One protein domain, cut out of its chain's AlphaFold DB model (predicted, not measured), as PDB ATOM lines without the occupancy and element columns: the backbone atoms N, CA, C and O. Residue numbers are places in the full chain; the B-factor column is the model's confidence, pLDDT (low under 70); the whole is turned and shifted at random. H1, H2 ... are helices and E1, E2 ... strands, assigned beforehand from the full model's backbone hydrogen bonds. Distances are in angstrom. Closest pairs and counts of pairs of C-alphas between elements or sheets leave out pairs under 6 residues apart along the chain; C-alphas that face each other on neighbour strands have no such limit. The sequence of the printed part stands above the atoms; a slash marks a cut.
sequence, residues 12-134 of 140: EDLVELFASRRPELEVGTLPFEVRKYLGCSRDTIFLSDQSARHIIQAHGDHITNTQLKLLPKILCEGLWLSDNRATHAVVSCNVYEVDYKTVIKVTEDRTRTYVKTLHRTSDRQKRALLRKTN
ATOM      1  N   GLU A  12     148.062 127.013 127.069       95.38
ATOM      2  CA  GLU A  12     148.710 127.497 128.288       95.38
ATOM      3  C   GLU A  12     148.221 126.733 129.524       95.38
ATOM      4  O   GLU A  12     149.042 126.298 130.331       95.38
ATOM      5  N   ASP A  13     146.917 126.444 129.609       95.62
ATOM      6  CA  ASP A  13     146.344 125.648 130.698       95.62
ATOM      7  C   ASP A  13     146.980 124.254 130.779       95.62
ATOM      8  O   ASP A  13     147.312 123.768 131.862       95.62
ATOM      9  N   LEU A  14     147.163 123.597 129.628       95.75
ATOM     10  CA  LEU A  14     147.776 122.272 129.570       95.75
ATOM     11  C   LEU A  14     149.274 122.336 129.875       95.75
ATOM     12  O   LEU A  14     149.783 121.453 130.561       95.75
ATOM     13  N   VAL A  15     149.981 123.372 129.414       96.00
ATOM     14  CA  VAL A  15     151.398 123.588 129.750       96.00
ATOM     15  C   VAL A  15     151.570 123.747 131.262       96.00
ATOM     16  O   VAL A  15     152.423 123.082 131.852       96.00
ATOM     17  N   GLU A  16     150.741 124.564 131.911       96.69
ATOM     18  CA  GLU A  16     150.762 124.739 133.365       96.69
ATOM     19  C   GLU A  16     150.399 123.458 134.121       96.69
ATOM     20  O   GLU A  16     151.032 123.144 135.137       96.69
ATOM     21  N   LEU A  17     149.421 122.703 133.611       96.94
ATOM     22  CA  LEU A  17     149.010 121.412 134.155       96.94
ATOM     23  C   LEU A  17     150.155 120.396 134.097       96.94
ATOM     24  O   LEU A  17     150.500 119.781 135.106       96.94
ATOM     25  N   PHE A  18     150.806 120.247 132.943       95.56
ATOM     26  CA  PHE A  18     151.932 119.324 132.785       95.56
ATOM     27  C   PHE A  18     153.174 119.757 133.565       95.56
ATOM     28  O   PHE A  18     153.931 118.891 134.010       95.56
ATOM     29  N   ALA A  19     153.360 121.059 133.785       95.81
ATOM     30  CA  ALA A  19     154.397 121.604 134.658       95.81
ATOM     31  C   ALA A  19     154.053 121.503 136.160       95.81
ATOM     32  O   ALA A  19     154.846 121.954 136.986       95.81
ATOM     33  N   SER A  20     152.887 120.946 136.521       95.38
ATOM     34  CA  SER A  20     152.356 120.887 137.894       95.38
ATOM     35  C   SER A  20     152.254 122.261 138.583       95.38
ATOM     36  O   SER A  20     152.206 122.341 139.808       95.38
ATOM     37  N   ARG A  21     152.202 123.359 137.812       96.31
ATOM     38  CA  ARG A  21     151.971 124.723 138.330       96.31
ATOM     39  C   ARG A  21     150.495 124.964 138.623       96.31
ATOM     40  O   ARG A  21     150.158 125.701 139.543       96.31
ATOM     41  N   ARG A  22     149.632 124.281 137.869       94.38
ATOM     42  CA  ARG A  22     148.189 124.204 138.079       94.38
ATOM     43  C   ARG A  22     147.806 122.728 138.217       94.38
ATOM     44  O   ARG A  22     147.668 122.059 137.202       94.38
ATOM     45  N   PRO A  23     147.681 122.178 139.437       93.50
ATOM     46  CA  PRO A  23     147.579 120.727 139.640       93.50
ATOM     47  C   PRO A  23     146.280 120.115 139.094       93.50
ATOM     48  O   PRO A  23     146.213 118.910 138.849       93.50
ATOM     49  N   GLU A  24     145.245 120.933 138.899       96.69
ATOM     50  CA  GLU A  24     143.978 120.516 138.314       96.69
ATOM     51  C   GLU A  24     143.363 121.611 137.438       96.69
ATOM     52  O   GLU A  24     143.407 122.803 137.751       96.69
ATOM     53  N   LEU A  25     142.775 121.177 136.328       97.06
ATOM     54  CA  LEU A  25     142.107 122.014 135.346       97.06
ATOM     55  C   LEU A  25     140.627 121.644 135.294       97.06
ATOM     56  O   LEU A  25     140.291 120.469 135.172       97.06
ATOM     57  N   GLU A  26     139.734 122.623 135.379       97.25
ATOM     58  CA  GLU A  26     138.310 122.395 135.138       97.25
ATOM     59  C   GLU A  26     138.085 122.117 133.647       97.25
ATOM     60  O   GLU A  26     138.571 122.852 132.794       97.25
ATOM     61  N   VAL A  27     137.375 121.033 133.333       96.94
ATOM     62  CA  VAL A  27     137.181 120.574 131.946       96.94
ATOM     63  C   VAL A  27     135.732 120.237 131.616       96.94
ATOM     64  O   VAL A  27     135.435 119.885 130.480       96.94
ATOM     65  N   GLY A  28     134.812 120.294 132.576       95.81
ATOM     66  CA  GLY A  28     133.412 119.995 132.307       95.81
ATOM     67  C   GLY A  28     132.521 120.039 133.536       95.81
ATOM     68  O   GLY A  28     132.973 120.216 134.664       95.81
ATOM     69  N   THR A  29     131.235 119.793 133.301       95.00
ATOM     70  CA  THR A  29     130.217 119.673 134.352       95.00
ATOM     71  C   THR A  29     129.474 118.346 134.232       95.00
ATOM     72  O   THR A  29     129.049 117.976 133.133       95.00
ATOM     73  N   LEU A  30     129.248 117.662 135.348       94.12
ATOM     74  CA  LEU A  30     128.420 116.472 135.442       94.12
ATOM     75  C   LEU A  30     126.943 116.830 135.230       94.12
ATOM     76  O   LEU A  30     126.396 117.677 135.944       94.12
ATOM     77  N   PRO A  31     126.250 116.125 134.323       94.00
ATOM     78  CA  PRO A  31     124.798 116.166 134.257       94.00
ATOM     79  C   PRO A  31     124.134 115.784 135.583       94.00
ATOM     80  O   PRO A  31     124.684 115.005 136.363       94.00
ATOM     81  N   PHE A  32     122.918 116.276 135.820       93.44
ATOM     82  CA  PHE A  32     122.183 115.991 137.054       93.44
ATOM     83  C   PHE A  32     121.952 114.488 137.275       93.44
ATOM     84  O   PHE A  32     122.172 113.987 138.376       93.44
ATOM     85  N   GLU A  33     121.581 113.761 136.226       94.44
ATOM     86  CA  GLU A  33     121.326 112.320 136.254       94.44
ATOM     87  C   GLU A  33     122.594 111.542 136.624       94.44
ATOM     88  O   GLU A  33     122.559 110.613 137.431       94.44
ATOM     89  N   VAL A  34     123.737 111.981 136.093       95.56
ATOM     90  CA  VAL A  34     125.044 111.377 136.367       95.56
ATOM     91  C   VAL A  34     125.509 111.713 137.782       95.56
ATOM     92  O   VAL A  34     126.001 110.830 138.479       95.56
ATOM     93  N   ARG A  35     125.298 112.948 138.258       95.00
ATOM     94  CA  ARG A  35     125.560 113.314 139.661       95.00
ATOM     95  C   ARG A  35     124.761 112.455 140.626       95.00
ATOM     96  O   ARG A  35     125.323 111.960 141.599       95.00
ATOM     97  N   LYS A  36     123.469 112.254 140.341       94.62
ATOM     98  CA  LYS A  36     122.591 111.394 141.142       94.62
ATOM     99  C   LYS A  36     123.110 109.958 141.170       94.62
ATOM    100  O   LYS A  36     123.161 109.365 142.240       94.62
ATOM    101  N   TYR A  37     123.528 109.432 140.020       95.56
ATOM    102  CA  TYR A  37     124.122 108.099 139.919       95.56
ATOM    103  C   TYR A  37     125.427 107.971 140.725       95.56
ATOM    104  O   TYR A  37     125.578 107.021 141.488       95.56
ATOM    105  N   LEU A  38     126.336 108.946 140.622       95.44
ATOM    106  CA  LEU A  38     127.615 108.947 141.348       95.44
ATOM    107  C   LEU A  38     127.477 109.327 142.836       95.44
ATOM    108  O   LEU A  38     128.421 109.157 143.606       95.44
ATOM    109  N   GLY A  39     126.324 109.859 143.252       93.94
ATOM    110  CA  GLY A  39     126.099 110.373 144.604       93.94
ATOM    111  C   GLY A  39     126.974 111.581 144.948       93.94
ATOM    112  O   GLY A  39     127.392 111.718 146.094       93.94
ATOM    113  N   CYS A  40     127.281 112.413 143.953       91.31
ATOM    114  CA  CYS A  40     128.159 113.578 144.061       91.31
ATOM    115  C   CYS A  40     127.332 114.870 144.162       91.31
ATOM    116  O   CYS A  40     126.385 115.063 143.397       91.31
ATOM    117  N   SER A  41     127.694 115.773 145.079       86.50
ATOM    118  CA  SER A  41     127.009 117.067 145.245       86.50
ATOM    119  C   SER A  41     127.503 118.137 144.267       86.50
ATOM    120  O   SER A  41     126.718 118.964 143.802       86.50
ATOM    121  N   ARG A  42     128.793 118.108 143.914       92.25
ATOM    122  CA  ARG A  42     129.406 119.039 142.956       92.25
ATOM    123  C   ARG A  42     129.183 118.574 141.518       92.25
ATOM    124  O   ARG A  42     129.054 117.382 141.256       92.25
ATOM    125  N   ASP A  43     129.102 119.500 140.573       94.50
ATOM    126  CA  ASP A  43     129.070 119.178 139.141       94.50
ATOM    127  C   ASP A  43     130.426 119.317 138.463       94.50
ATOM    128  O   ASP A  43     130.615 118.693 137.430       94.50
ATOM    129  N   THR A  44     131.382 120.055 139.010       96.50
ATOM    130  CA  THR A  44     132.662 120.271 138.329       96.50
ATOM    131  C   THR A  44     133.454 118.978 138.110       96.50
ATOM    132  O   THR A  44     133.617 118.163 139.023       96.50
ATOM    133  N   ILE A  45     133.968 118.814 136.892       97.69
ATOM    134  CA  ILE A  45     134.868 117.738 136.473       97.69
ATOM    135  C   ILE A  45     136.242 118.345 136.221       97.69
ATOM    136  O   ILE A  45     136.372 119.301 135.456       97.69
ATOM    137  N   PHE A  46     137.268 117.739 136.811       98.12
ATOM    138  CA  PHE A  46     138.648 118.184 136.682       98.12
ATOM    139  C   PHE A  46     139.507 117.201 135.880       98.12
ATOM    140  O   PHE A  46     139.303 115.987 135.918       98.12
ATOM    141  N   LEU A  47     140.522 117.710 135.194       98.38
ATOM    142  CA  LEU A  47     141.670 116.952 134.718       98.38
ATOM    143  C   LEU A  47     142.852 117.281 135.635       98.38
ATOM    144  O   LEU A  47     143.282 118.429 135.685       98.38
ATOM    145  N   SER A  48     143.359 116.295 136.374       98.06
ATOM    146  CA  SER A  48     144.569 116.469 137.186       98.06
ATOM    147  C   SER A  48     145.835 116.261 136.357       98.06
ATOM    148  O   SER A  48     145.807 115.573 135.332       98.06
ATOM    149  N   ASP A  49     146.957 116.800 136.832       97.38
ATOM    150  CA  ASP A  49     148.272 116.596 136.219       97.38
ATOM    151  C   ASP A  49     148.642 115.104 136.118       97.38
ATOM    152  O   ASP A  49     149.107 114.630 135.079       97.38
ATOM    153  N   GLN A  50     148.344 114.330 137.162       96.88
ATOM    154  CA  GLN A  50     148.554 112.889 137.212       96.88
ATOM    155  C   GLN A  50     147.715 112.161 136.157       96.88
ATOM    156  O   GLN A  50     148.241 111.307 135.440       96.88
ATOM    157  N   SER A  51     146.426 112.499 136.031       97.38
ATOM    158  CA  SER A  51     145.554 111.904 135.015       97.38
ATOM    159  C   SER A  51     145.996 112.284 133.607       97.38
ATOM    160  O   SER A  51     146.033 111.421 132.733       97.38
ATOM    161  N   ALA A  52     146.367 113.546 133.378       97.38
ATOM    162  CA  ALA A  52     146.848 114.012 132.081       97.38
ATOM    163  C   ALA A  52     148.112 113.254 131.653       97.38
ATOM    164  O   ALA A  52     148.158 112.700 130.555       97.38
ATOM    165  N   ARG A  53     149.106 113.140 132.545       96.50
ATOM    166  CA  ARG A  53     150.328 112.357 132.293       96.50
ATOM    167  C   ARG A  53     150.017 110.886 132.036       96.50
ATOM    168  O   ARG A  53     150.555 110.315 131.094       96.50
ATOM    169  N   HIS A  54     149.121 110.289 132.822       97.38
ATOM    170  CA  HIS A  54     148.713 108.898 132.630       97.38
ATOM    171  C   HIS A  54     148.048 108.667 131.266       97.38
ATOM    172  O   HIS A  54     148.356 107.686 130.596       97.38
ATOM    173  N   ILE A  55     147.173 109.578 130.833       97.94
ATOM    174  CA  ILE A  55     146.513 109.516 129.524       97.94
ATOM    175  C   ILE A  55     147.540 109.559 128.396       97.94
ATOM    176  O   ILE A  55     147.510 108.696 127.523       97.94
ATOM    177  N   ILE A  56     148.465 110.522 128.432       97.06
ATOM    178  CA  ILE A  56     149.513 110.643 127.411       97.06
ATOM    179  C   ILE A  56     150.439 109.424 127.428       97.06
ATOM    180  O   ILE A  56     150.794 108.908 126.376       97.06
ATOM    181  N   GLN A  57     150.792 108.900 128.601       96.75
ATOM    182  CA  GLN A  57     151.631 107.707 128.693       96.75
ATOM    183  C   GLN A  57     150.934 106.454 128.135       96.75
ATOM    184  O   GLN A  57     151.577 105.634 127.488       96.75
ATOM    185  N   ALA A  58     149.635 106.288 128.396       96.94
ATOM    186  CA  ALA A  58     148.885 105.098 127.998       96.94
ATOM    187  C   ALA A  58     148.373 105.145 126.547       96.94
ATOM    188  O   ALA A  58     148.170 104.093 125.941       96.94
ATOM    189  N   HIS A  59     148.117 106.343 126.014       96.69
ATOM    190  CA  HIS A  59     147.403 106.558 124.749       96.69
ATOM    191  C   HIS A  59     148.043 107.644 123.866       96.69
ATOM    192  O   HIS A  59     147.393 108.189 122.972       96.69
ATOM    193  N   GLY A  60     149.306 108.001 124.118       94.56
ATOM    194  CA  GLY A  60     150.024 109.085 123.431       94.56
ATOM    195  C   GLY A  60     150.276 108.856 121.940       94.56
ATOM    196  O   GLY A  60     150.599 109.797 121.223       94.56
ATOM    197  N   ASP A  61     150.075 107.631 121.456       94.94
ATOM    198  CA  ASP A  61     150.064 107.290 120.033       94.94
ATOM    199  C   ASP A  61     148.914 107.979 119.277       94.94
ATOM    200  O   ASP A  61     149.026 108.243 118.081       94.94
ATOM    201  N   HIS A  62     147.812 108.296 119.966       94.69
ATOM    202  CA  HIS A  62     146.630 108.896 119.343       94.69
ATOM    203  C   HIS A  62     145.940 110.000 120.164       94.69
ATOM    204  O   HIS A  62     144.989 110.622 119.667       94.69
ATOM    205  N   ILE A  63     146.407 110.260 121.388       97.12
ATOM    206  CA  ILE A  63     145.965 111.342 122.269       97.12
ATOM    207  C   ILE A  63     147.119 112.314 122.500       97.12
ATOM    208  O   ILE A  63     148.109 111.993 123.145       97.12
ATOM    209  N   THR A  64     146.951 113.534 121.998       95.62
ATOM    210  CA  THR A  64     147.868 114.660 122.216       95.62
ATOM    211  C   THR A  64     147.165 115.778 122.992       95.62
ATOM    212  O   THR A  64     145.975 115.668 123.308       95.62
ATOM    213  N   ASN A  65     147.856 116.896 123.241       95.62
ATOM    214  CA  ASN A  65     147.248 118.103 123.816       95.62
ATOM    215  C   ASN A  65     145.997 118.541 123.040       95.62
ATOM    216  O   ASN A  65     144.999 118.919 123.646       95.62
ATOM    217  N   THR A  66     145.999 118.405 121.711       95.69
ATOM    218  CA  THR A  66     144.835 118.715 120.869       95.69
ATOM    219  C   THR A  66     143.619 117.870 121.237       95.69
ATOM    220  O   THR A  66     142.514 118.394 121.308       95.69
ATOM    221  N   GLN A  67     143.802 116.575 121.511       96.94
ATOM    222  CA  GLN A  67     142.699 115.703 121.927       96.94
ATOM    223  C   GLN A  67     142.275 115.960 123.376       96.94
ATOM    224  O   GLN A  67     141.087 115.874 123.674       96.94
ATOM    225  N   LEU A  68     143.202 116.318 124.269       96.81
ATOM    226  CA  LEU A  68     142.855 116.712 125.639       96.81
ATOM    227  C   LEU A  68     141.959 117.959 125.668       96.81
ATOM    228  O   LEU A  68     140.997 117.993 126.433       96.81
ATOM    229  N   LYS A  69     142.191 118.928 124.774       96.69
ATOM    230  CA  LYS A  69     141.313 120.101 124.608       96.69
ATOM    231  C   LYS A  69     139.892 119.758 124.158       96.69
ATOM    232  O   LYS A  69     139.001 120.588 124.288       96.69
ATOM    233  N   LEU A  70     139.642 118.547 123.649       96.31
ATOM    234  CA  LEU A  70     138.290 118.108 123.285       96.31
ATOM    235  C   LEU A  70     137.465 117.656 124.496       96.31
ATOM    236  O   LEU A  70     136.265 117.434 124.342       96.31
ATOM    237  N   LEU A  71     138.063 117.516 125.686       96.94
ATOM    238  CA  LEU A  71     137.359 117.058 126.889       96.94
ATOM    239  C   LEU A  71     136.078 117.857 127.180       96.94
ATOM    240  O   LEU A  71     135.046 117.203 127.343       96.94
ATOM    241  N   PRO A  72     136.061 119.205 127.168       96.44
ATOM    242  CA  PRO A  72     134.822 119.950 127.379       96.44
ATOM    243  C   PRO A  72     133.720 119.583 126.389       96.44
ATOM    244  O   PRO A  72     132.587 119.329 126.798       96.44
ATOM    245  N   LYS A  73     134.056 119.455 125.100       94.94
ATOM    246  CA  LYS A  73     133.103 119.039 124.067       94.94
ATOM    247  C   LYS A  73     132.600 117.615 124.299       94.94
ATOM    248  O   LYS A  73     131.393 117.397 124.314       94.94
ATOM    249  N   ILE A  74     133.500 116.667 124.566       95.69
ATOM    250  CA  ILE A  74     133.161 115.260 124.838       95.69
ATOM    251  C   ILE A  74     132.235 115.137 126.053       95.69
ATOM    252  O   ILE A  74     131.268 114.383 126.014       95.69
ATOM    253  N   LEU A  75     132.509 115.869 127.136       95.62
ATOM    254  CA  LEU A  75     131.714 115.821 128.368       95.62
ATOM    255  C   LEU A  75     130.360 116.512 128.212       95.62
ATOM    256  O   LEU A  75     129.369 116.095 128.820       95.62
ATOM    257  N   CYS A  76     130.314 117.555 127.387       93.62
ATOM    258  CA  CYS A  76     129.094 118.265 127.059       93.62
ATOM    259  C   CYS A  76     128.194 117.399 126.164       93.62
ATOM    260  O   CYS A  76     127.053 117.115 126.528       93.62
ATOM    261  N   GLU A  77     128.689 116.960 125.012       92.88
ATOM    262  CA  GLU A  77     127.898 116.341 123.940       92.88
ATOM    263  C   GLU A  77     127.810 114.813 124.041       92.88
ATOM    264  O   GLU A  77     126.996 114.195 123.363       92.88
ATOM    265  N   GLY A  78     128.629 114.183 124.880       94.31
ATOM    266  CA  GLY A  78     128.729 112.733 124.931       94.31
ATOM    267  C   GLY A  78     127.531 112.013 125.552       94.31
ATOM    268  O   GLY A  78     126.810 112.523 126.414       94.31
ATOM    269  N   LEU A  79     127.386 110.753 125.148       95.25
ATOM    270  CA  LEU A  79     126.502 109.771 125.755       95.25
ATOM    271  C   LEU A  79     127.090 109.307 127.089       95.25
ATOM    272  O   LEU A  79     128.171 108.712 127.122       95.25
ATOM    273  N   TRP A  80     126.358 109.540 128.178       96.69
ATOM    274  CA  TRP A  80     126.769 109.142 129.521       96.69
ATOM    275  C   TRP A  80     126.226 107.761 129.869       96.69
ATOM    276  O   TRP A  80     125.024 107.505 129.775       96.69
ATOM    277  N   LEU A  81     127.117 106.889 130.322       96.56
ATOM    278  CA  LEU A  81     126.871 105.480 130.596       96.56
ATOM    279  C   LEU A  81     127.347 105.123 132.009       96.56
ATOM    280  O   LEU A  81     128.317 105.691 132.516       96.56
ATOM    281  N   SER A  82     126.682 104.160 132.639       96.06
ATOM    282  CA  SER A  82     127.132 103.591 133.910       96.06
ATOM    283  C   SER A  82     128.424 102.800 133.719       96.06
ATOM    284  O   SER A  82     128.617 102.175 132.678       96.06
ATOM    285  N   ASP A  83     129.269 102.743 134.742       94.06
ATOM    286  CA  ASP A  83     130.367 101.777 134.809       94.06
ATOM    287  C   ASP A  83     130.002 100.638 135.778       94.06
ATOM    288  O   ASP A  83     129.078 100.755 136.585       94.06
ATOM    289  N   ASN A  84     130.734  99.524 135.727       88.38
ATOM    290  CA  ASN A  84     130.579  98.452 136.717       88.38
ATOM    291  C   ASN A  84     131.001  98.912 138.121       88.38
ATOM    292  O   ASN A  84     130.579  98.338 139.123       88.38
ATOM    293  N   ARG A  85     131.859  99.933 138.208       89.38
ATOM    294  CA  ARG A  85     132.255 100.558 139.469       89.38
ATOM    295  C   ARG A  85     131.293 101.695 139.794       89.38
ATOM    296  O   ARG A  85     131.213 102.661 139.048       89.38
ATOM    297  N   ALA A  86     130.671 101.646 140.972       88.94
ATOM    298  CA  ALA A  86     129.725 102.672 141.430       88.94
ATOM    299  C   ALA A  86     130.313 104.099 141.504       88.94
ATOM    300  O   ALA A  86     129.575 105.077 141.511       88.94
ATOM    301  N   THR A  87     131.641 104.232 141.556       94.12
ATOM    302  CA  THR A  87     132.347 105.522 141.582       94.12
ATOM    303  C   THR A  87     132.753 106.027 140.198       94.12
ATOM    304  O   THR A  87     133.519 106.985 140.104       94.12
ATOM    305  N   HIS A  88     132.340 105.355 139.122       96.38
ATOM    306  CA  HIS A  88     132.766 105.684 137.767       96.38
ATOM    307  C   HIS A  88     131.566 105.860 136.837       96.38
ATOM    308  O   HIS A  88     130.589 105.126 136.914       96.38
ATOM    309  N   ALA A  89     131.676 106.809 135.917       97.25
ATOM    310  CA  ALA A  89     130.786 106.957 134.776       97.25
ATOM    311  C   ALA A  89     131.624 106.990 133.497       97.25
ATOM    312  O   ALA A  89     132.774 107.430 133.498       97.25
ATOM    313  N   VAL A  90     131.054 106.522 132.396       97.31
ATOM    314  CA  VAL A  90     131.715 106.497 131.092       97.31
ATOM    315  C   VAL A  90     131.032 107.498 130.178       97.31
ATOM    316  O   VAL A  90     129.810 107.601 130.177       97.31
ATOM    317  N   VAL A  91     131.816 108.210 129.375       96.81
ATOM    318  CA  VAL A  91     131.298 109.092 128.328       96.81
ATOM    319  C   VAL A  91     131.835 108.626 126.991       96.81
ATOM    320  O   VAL A  91     133.042 108.424 126.845       96.81
ATOM    321  N   SER A  92     130.943 108.443 126.024       96.25
ATOM    322  CA  SER A  92     131.295 108.142 124.636       96.25
ATOM    323  C   SER A  92     130.772 109.249 123.731       96.25
ATOM    324  O   SER A  92     129.614 109.640 123.845       96.25
ATOM    325  N   CYS A  93     131.618 109.774 122.850       95.38
ATOM    326  CA  CYS A  93     131.266 110.888 121.973       95.38
ATOM    327  C   CYS A  93     131.980 110.743 120.627       95.38
ATOM    328  O   CYS A  93     133.148 110.358 120.603       95.38
ATOM    329  N   ASN A  94     131.293 111.059 119.530       94.94
ATOM    330  CA  ASN A  94     131.915 111.189 118.219       94.94
ATOM    331  C   ASN A  94     132.284 112.656 117.993       94.94
ATOM    332  O   ASN A  94     131.415 113.523 118.058       94.94
ATOM    333  N   VAL A  95     133.559 112.939 117.745       93.81
ATOM    334  CA  VAL A  95     134.043 114.297 117.494       93.81
ATOM    335  C   VAL A  95     134.909 114.271 116.244       93.81
ATOM    336  O   VAL A  95     135.941 113.604 116.225       93.81
ATOM    337  N   TYR A  96     134.487 115.001 115.208       93.38
ATOM    338  CA  TYR A  96     135.153 115.038 113.898       93.38
ATOM    339  C   TYR A  96     135.383 113.633 113.319       93.38
ATOM    340  O   TYR A  96     136.504 113.281 112.969       93.38
ATOM    341  N   GLU A  97     134.324 112.816 113.290       92.56
ATOM    342  CA  GLU A  97     134.327 111.436 112.770       92.56
ATOM    343  C   GLU A  97     135.176 110.441 113.579       92.56
ATOM    344  O   GLU A  97     135.258 109.262 113.239       92.56
ATOM    345  N   VAL A  98     135.749 110.872 114.705       95.31
ATOM    346  CA  VAL A  98     136.512 110.014 115.611       95.31
ATOM    347  C   VAL A  98     135.706 109.759 116.876       95.31
ATOM    348  O   VAL A  98     135.326 110.684 117.595       95.31
ATOM    349  N   ASP A  99     135.468 108.486 117.178       95.69
ATOM    350  CA  ASP A  99     134.850 108.083 118.435       95.69
ATOM    351  C   ASP A  99     135.870 108.133 119.577       95.69
ATOM    352  O   ASP A  99     136.907 107.464 119.554       95.69
ATOM    353  N   TYR A 100     135.538 108.892 120.615       97.00
ATOM    354  CA  TYR A 100     136.280 108.973 121.862       97.00
ATOM    355  C   TYR A 100     135.505 108.326 123.001       97.00
ATOM    356  O   TYR A 100     134.269 108.346 123.061       97.00
ATOM    357  N   LYS A 101     136.266 107.808 123.961       96.62
ATOM    358  CA  LYS A 101     135.764 107.369 125.256       96.62
ATOM    359  C   LYS A 101     136.593 107.991 126.361       96.62
ATOM    360  O   LYS A 101     137.820 107.915 126.347       96.62
ATOM    361  N   THR A 102     135.906 108.537 127.352       97.81
ATOM    362  CA  THR A 102     136.506 108.967 128.612       97.81
ATOM    363  C   THR A 102     135.808 108.300 129.785       97.81
ATOM    364  O   THR A 102     134.648 107.891 129.698       97.81
ATOM    365  N   VAL A 103     136.542 108.131 130.879       97.88
ATOM    366  CA  VAL A 103     135.991 107.629 132.139       97.88
ATOM    367  C   VAL A 103     136.145 108.710 133.183       97.88
ATOM    368  O   VAL A 103     137.239 109.227 133.402       97.88
ATOM    369  N   ILE A 104     135.043 109.001 133.850       98.06
ATOM    370  CA  ILE A 104     134.954 109.939 134.947       98.06
ATOM    371  C   ILE A 104     134.907 109.151 136.246       98.06
ATOM    372  O   ILE A 104     134.110 108.230 136.384       98.06
ATOM    373  N   LYS A 105     135.782 109.493 137.188       97.31
ATOM    374  CA  LYS A 105     135.863 108.895 138.520       97.31
ATOM    375  C   LYS A 105     135.490 109.949 139.553       97.31
ATOM    376  O   LYS A 105     136.028 111.051 139.516       97.31
ATOM    377  N   VAL A 106     134.661 109.578 140.518       97.12
ATOM    378  CA  VAL A 106     134.485 110.349 141.752       97.12
ATOM    379  C   VAL A 106     135.455 109.844 142.830       97.12
ATOM    380  O   VAL A 106     135.812 108.659 142.859       97.12
ATOM    381  N   THR A 107     135.934 110.740 143.689       95.31
ATOM    382  CA  THR A 107     136.697 110.387 144.895       95.31
ATOM    383  C   THR A 107     135.861 109.527 145.847       95.31
ATOM    384  O   THR A 107     134.635 109.493 145.755       95.31
ATOM    385  N   GLU A 108     136.509 108.793 146.751       92.75
ATOM    386  CA  GLU A 108     135.814 107.867 147.665       92.75
ATOM    387  C   GLU A 108     134.824 108.587 148.591       92.75
ATOM    388  O   GLU A 108     133.722 108.093 148.824       92.75
ATOM    389  N   ASP A 109     135.179 109.796 149.026       93.88
ATOM    390  CA  ASP A 109     134.335 110.712 149.802       93.88
ATOM    391  C   ASP A 109     133.255 111.426 148.960       93.88
ATOM    392  O   ASP A 109     132.445 112.183 149.491       93.88
ATOM    393  N   ARG A 110     133.230 111.185 147.643       93.06
ATOM    394  CA  ARG A 110     132.293 111.751 146.659       93.06
ATOM    395  C   ARG A 110     132.317 113.277 146.530       93.06
ATOM    396  O   ARG A 110     131.352 113.872 146.045       93.06
ATOM    397  N   THR A 111     133.406 113.924 146.946       92.75
ATOM    398  CA  THR A 111     133.512 115.392 146.943       92.75
ATOM    399  C   THR A 111     134.084 115.962 145.650       92.75
ATOM    400  O   THR A 111     133.813 117.122 145.330       92.75
ATOM    401  N   ARG A 112     134.865 115.177 144.897       95.38
ATOM    402  CA  ARG A 112     135.524 115.625 143.666       95.38
ATOM    403  C   ARG A 112     135.391 114.613 142.541       95.38
ATOM    404  O   ARG A 112     135.356 113.406 142.764       95.38
ATOM    405  N   THR A 113     135.377 115.130 141.318       97.62
ATOM    406  CA  THR A 113     135.209 114.336 140.105       97.62
ATOM    407  C   THR A 113     136.348 114.607 139.136       97.62
ATOM    408  O   THR A 113     136.646 115.758 138.833       97.62
ATOM    409  N   TYR A 114     136.957 113.542 138.624       98.00
ATOM    410  CA  TYR A 114     138.141 113.606 137.781       98.00
ATOM    411  C   TYR A 114     137.984 112.801 136.496       98.00
ATOM    412  O   TYR A 114     137.428 111.699 136.492       98.00
ATOM    413  N   VAL A 115     138.563 113.311 135.413       98.25
ATOM    414  CA  VAL A 115     138.871 112.515 134.225       98.25
ATOM    415  C   VAL A 115     139.952 111.503 134.593       98.25
ATOM    416  O   VAL A 115     140.999 111.859 135.132       98.25
ATOM    417  N   LYS A 116     139.697 110.225 134.312       97.81
ATOM    418  CA  LYS A 116     140.614 109.115 134.598       97.81
ATOM    419  C   LYS A 116     141.388 108.653 133.367       97.81
ATOM    420  O   LYS A 116     142.549 108.280 133.475       97.81
ATOM    421  N   THR A 117     140.731 108.604 132.213       97.50
ATOM    422  CA  THR A 117     141.336 108.196 130.937       97.50
ATOM    423  C   THR A 117     140.602 108.872 129.785       97.50
ATOM    424  O   THR A 117     139.423 109.180 129.928       97.50
ATOM    425  N   LEU A 118     141.277 109.053 128.654       98.00
ATOM    426  CA  LEU A 118     140.718 109.429 127.361       98.00
ATOM    427  C   LEU A 118     141.441 108.597 126.301       98.00
ATOM    428  O   LEU A 118     142.666 108.524 126.327       98.00
ATOM    429  N   HIS A 119     140.704 107.978 125.385       96.88
ATOM    430  CA  HIS A 119     141.273 107.263 124.241       96.88
ATOM    431  C   HIS A 119     140.286 107.243 123.075       96.88
ATOM    432  O   HIS A 119     139.081 107.457 123.256       96.88
ATOM    433  N   ARG A 120     140.799 106.963 121.874       96.31
ATOM    434  CA  ARG A 120     139.956 106.657 120.713       96.31
ATOM    435  C   ARG A 120     139.358 105.266 120.867       96.31
ATOM    436  O   ARG A 120     139.999 104.358 121.392       96.31
ATOM    437  N   THR A 121     138.138 105.080 120.385       94.06
ATOM    438  CA  THR A 121     137.460 103.782 120.406       94.06
ATOM    439  C   THR A 121     137.001 103.366 119.029       94.06
ATOM    440  O   THR A 121     136.529 104.181 118.251       94.06
ATOM    441  N   SER A 122     137.080 102.068 118.762       92.75
ATOM    442  CA  SER A 122     136.472 101.457 117.579       92.75
ATOM    443  C   SER A 122     134.976 101.189 117.775       92.75
ATOM    444  O   SER A 122     134.518 100.933 118.895       92.75
ATOM    445  N   ASP A 123     134.235 101.079 116.673       89.94
ATOM    446  CA  ASP A 123     132.822 100.666 116.664       89.94
ATOM    447  C   ASP A 123     132.568  99.355 117.408       89.94
ATOM    448  O   ASP A 123     131.519  99.145 118.027       89.94
ATOM    449  N   ARG A 124     133.523  98.421 117.335       90.56
ATOM    450  CA  ARG A 124     133.436  97.143 118.048       90.56
ATOM    451  C   ARG A 124     133.461  97.363 119.559       90.56
ATOM    452  O   ARG A 124     132.636  96.787 120.266       90.56
ATOM    453  N   GLN A 125     134.381  98.192 120.052       90.12
ATOM    454  CA  GLN A 125     134.483  98.521 121.477       90.12
ATOM    455  C   GLN A 125     133.263  99.316 121.952       90.12
ATOM    456  O   GLN A 125     132.730  99.015 123.019       90.12
ATOM    457  N   LYS A 126     132.772 100.261 121.142       88.94
ATOM    458  CA  LYS A 126     131.562 101.045 121.425       88.94
ATOM    459  C   LYS A 126     130.326 100.157 121.562       88.94
ATOM    460  O   LYS A 126     129.629 100.218 122.572       88.94
ATOM    461  N   ARG A 127     130.098  99.243 120.613       90.38
ATOM    462  CA  ARG A 127     128.995  98.266 120.695       90.38
ATOM    463  C   ARG A 127     129.119  97.344 121.906       90.38
ATOM    464  O   ARG A 127     128.118  97.045 122.553       90.38
ATOM    465  N   ALA A 128     130.330  96.895 122.230       89.88
ATOM    466  CA  ALA A 128     130.566  96.061 123.406       89.88
ATOM    467  C   ALA A 128     130.293  96.810 124.720       89.88
ATOM    468  O   ALA A 128     129.771  96.207 125.656       89.88
ATOM    469  N   LEU A 129     130.625  98.103 124.779       88.75
ATOM    470  CA  LEU A 129     130.335  98.977 125.913       88.75
ATOM    471  C   LEU A 129     128.822  99.114 126.113       88.75
ATOM    472  O   LEU A 129     128.327  98.764 127.178       88.75
ATOM    473  N   LEU A 130     128.089  99.500 125.064       88.44
ATOM    474  CA  LEU A 130     126.638  99.718 125.125       88.44
ATOM    475  C   LEU A 130     125.847  98.484 125.578       88.44
ATOM    476  O   LEU A 130     124.810  98.622 126.212       88.44
ATOM    477  N   ARG A 131     126.339  97.271 125.300       89.69
ATOM    478  CA  ARG A 131     125.700  96.024 125.758       89.69
ATOM    479  C   ARG A 131     125.837  95.763 127.258       89.69
ATOM    480  O   ARG A 131     125.103  94.935 127.784       89.69
ATOM    481  N   LYS A 132     126.812  96.384 127.925       88.06
ATOM    482  CA  LYS A 132     127.170  96.102 129.325       88.06
ATOM    483  C   LYS A 132     126.821  97.241 130.279       88.06
ATOM    484  O   LYS A 132     127.014  97.091 131.480       88.06
ATOM    485  N   THR A 133     126.360  98.373 129.761       91.94
ATOM    486  CA  THR A 133     126.180  99.606 130.532       91.94
ATOM    487  C   THR A 133     124.772 100.148 130.376       91.94
ATOM    488  O   THR A 133     124.207 100.093 129.288       91.94
ATOM    489  N   ASN A 134     124.247 100.758 131.432       93.81
ATOM    490  CA  ASN A 134     122.999 101.503 131.373       93.81
ATOM    491  C   ASN A 134     123.260 102.930 130.888       93.81
ATOM    492  O   ASN A 134     124.262 103.545 131.258       93.81
TER     493      ASN A 134
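What this domain is: This is residues 12 to 134 of the 140 residues of an uncharacterized protein of Dinoroseobacter shibae (strain DSM 16493 / NCIMB 14021 / DFL 12) (UniProt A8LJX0). What does the model look like? A strongly twisted sheet of six strands, E1 to E6, is curled like part of a barrel round the short helix H5, while H3 packs along E6 and H6 over E4 and E5 on the outside of the curl. H2 sits beside the strands near E3 and E4, and H1 and H6 lie far from the middle, toward opposite ends of the whole. What is it made of? The printed part has 123 residues, with six named helices and six named strands in the order H1 E1 H2 E2 H3 H4 H5 E3 E4 E5 E6 H6; the class is mixed, helices and strands, and the sheet, E1 E2 E6 E5 E4 E3, is mixed too. It is compact, with a radius of gyration of the C-alphas of 13.7 A and spans of 39 by 34 by 21 A.

How they stand to each other: How is the sheet put together? From edge to edge it runs E1, residues 24 to 29, E2, 44 to 48, E6, 113 to 120, E5, 98 to 106, E4, 88 to 95, and E3, 79 to 82. E1 and E2 are antiparallel at 146 degrees, with N 25 and O 47 within hydrogen-bond range at 2.9 A, and E2 and E6 are parallel at 65 degrees, with N 46 and O 113 at 2.9 A. E3, E4, E5 and E6 form a meander, each strand the antiparallel neighbour of the one before, in three hairpins, with N 79 and O 92 at 2.8 A, N 91 and O 102 at 2.9 A, and N 101 and O 119 at 2.9 A. Does the sheet curl round anything? It curls round H5, residues 71 to 77; the closest C-alphas of H5 and E4 are those of Ile 74 and Cys 93, 5.6 A, and of H5 and E1 those of Pro 72 and Gly 28, 5.1 A. Which other helices are on the sheet? H3, residues 49 to 59, is over E6 at a height over the sheet of 7.3 A, along the strands at 19 degrees to E6 on the local plane, with Ile 55 and Thr 117 as closest C-alphas, 5.5 A. H6, residues 123 to 130, is over E4 and only just over E5, on which 3 of its C-alphas fall, at a height of 9.6 A and slantwise to the strands, 35 degrees to E4 on the local plane. H2, residues 32 to 38, is on the sheet at a height of 8.1 A but over none of its strands, only just, with 2 of its C-alphas on E5. How do the helices stand to each other? H1, residues 12 to 18, is also on the sheet and touches H3, about perpendicular at 83 degrees, with Leu 17 and Asp 49 as closest C-alphas, 5.3 A. H4, residues 65 to 68, only grazes the sheet, with residues 67 to 68, and is near H3. In H1, H2, H3, H5 and H6 every O i to N i+4 pair is within hydrogen-bond range; H4 is too short for such a pair.

Where its parts are: Where do the first and last elements lie? H1 begins with C-alpha 12 at (148.710, 127.497, 128.288), and H6 ends with C-alpha 130 at (126.638, 99.718, 125.125). Which elements are long? E5 spans 26.2 A from C-alpha 98 at (136.512, 110.014, 115.611) to C-alpha 106, E4 22.1 A and E6 21.4 A. H3, the longest helix by residues, spans 15.3 A.

The domain as a whole: How large is it, and is it cut? The two C-alphas farthest apart, those of Arg 21 and Arg 131, are 40.9 A apart, and the printed part has no cut. How long are the links, and how sure is the model? The link from E5 to E6, 6 residues, is short but not tight; the others are tight. The mean pLDDT of the printed part is 95.0, and no printed residue is under 70.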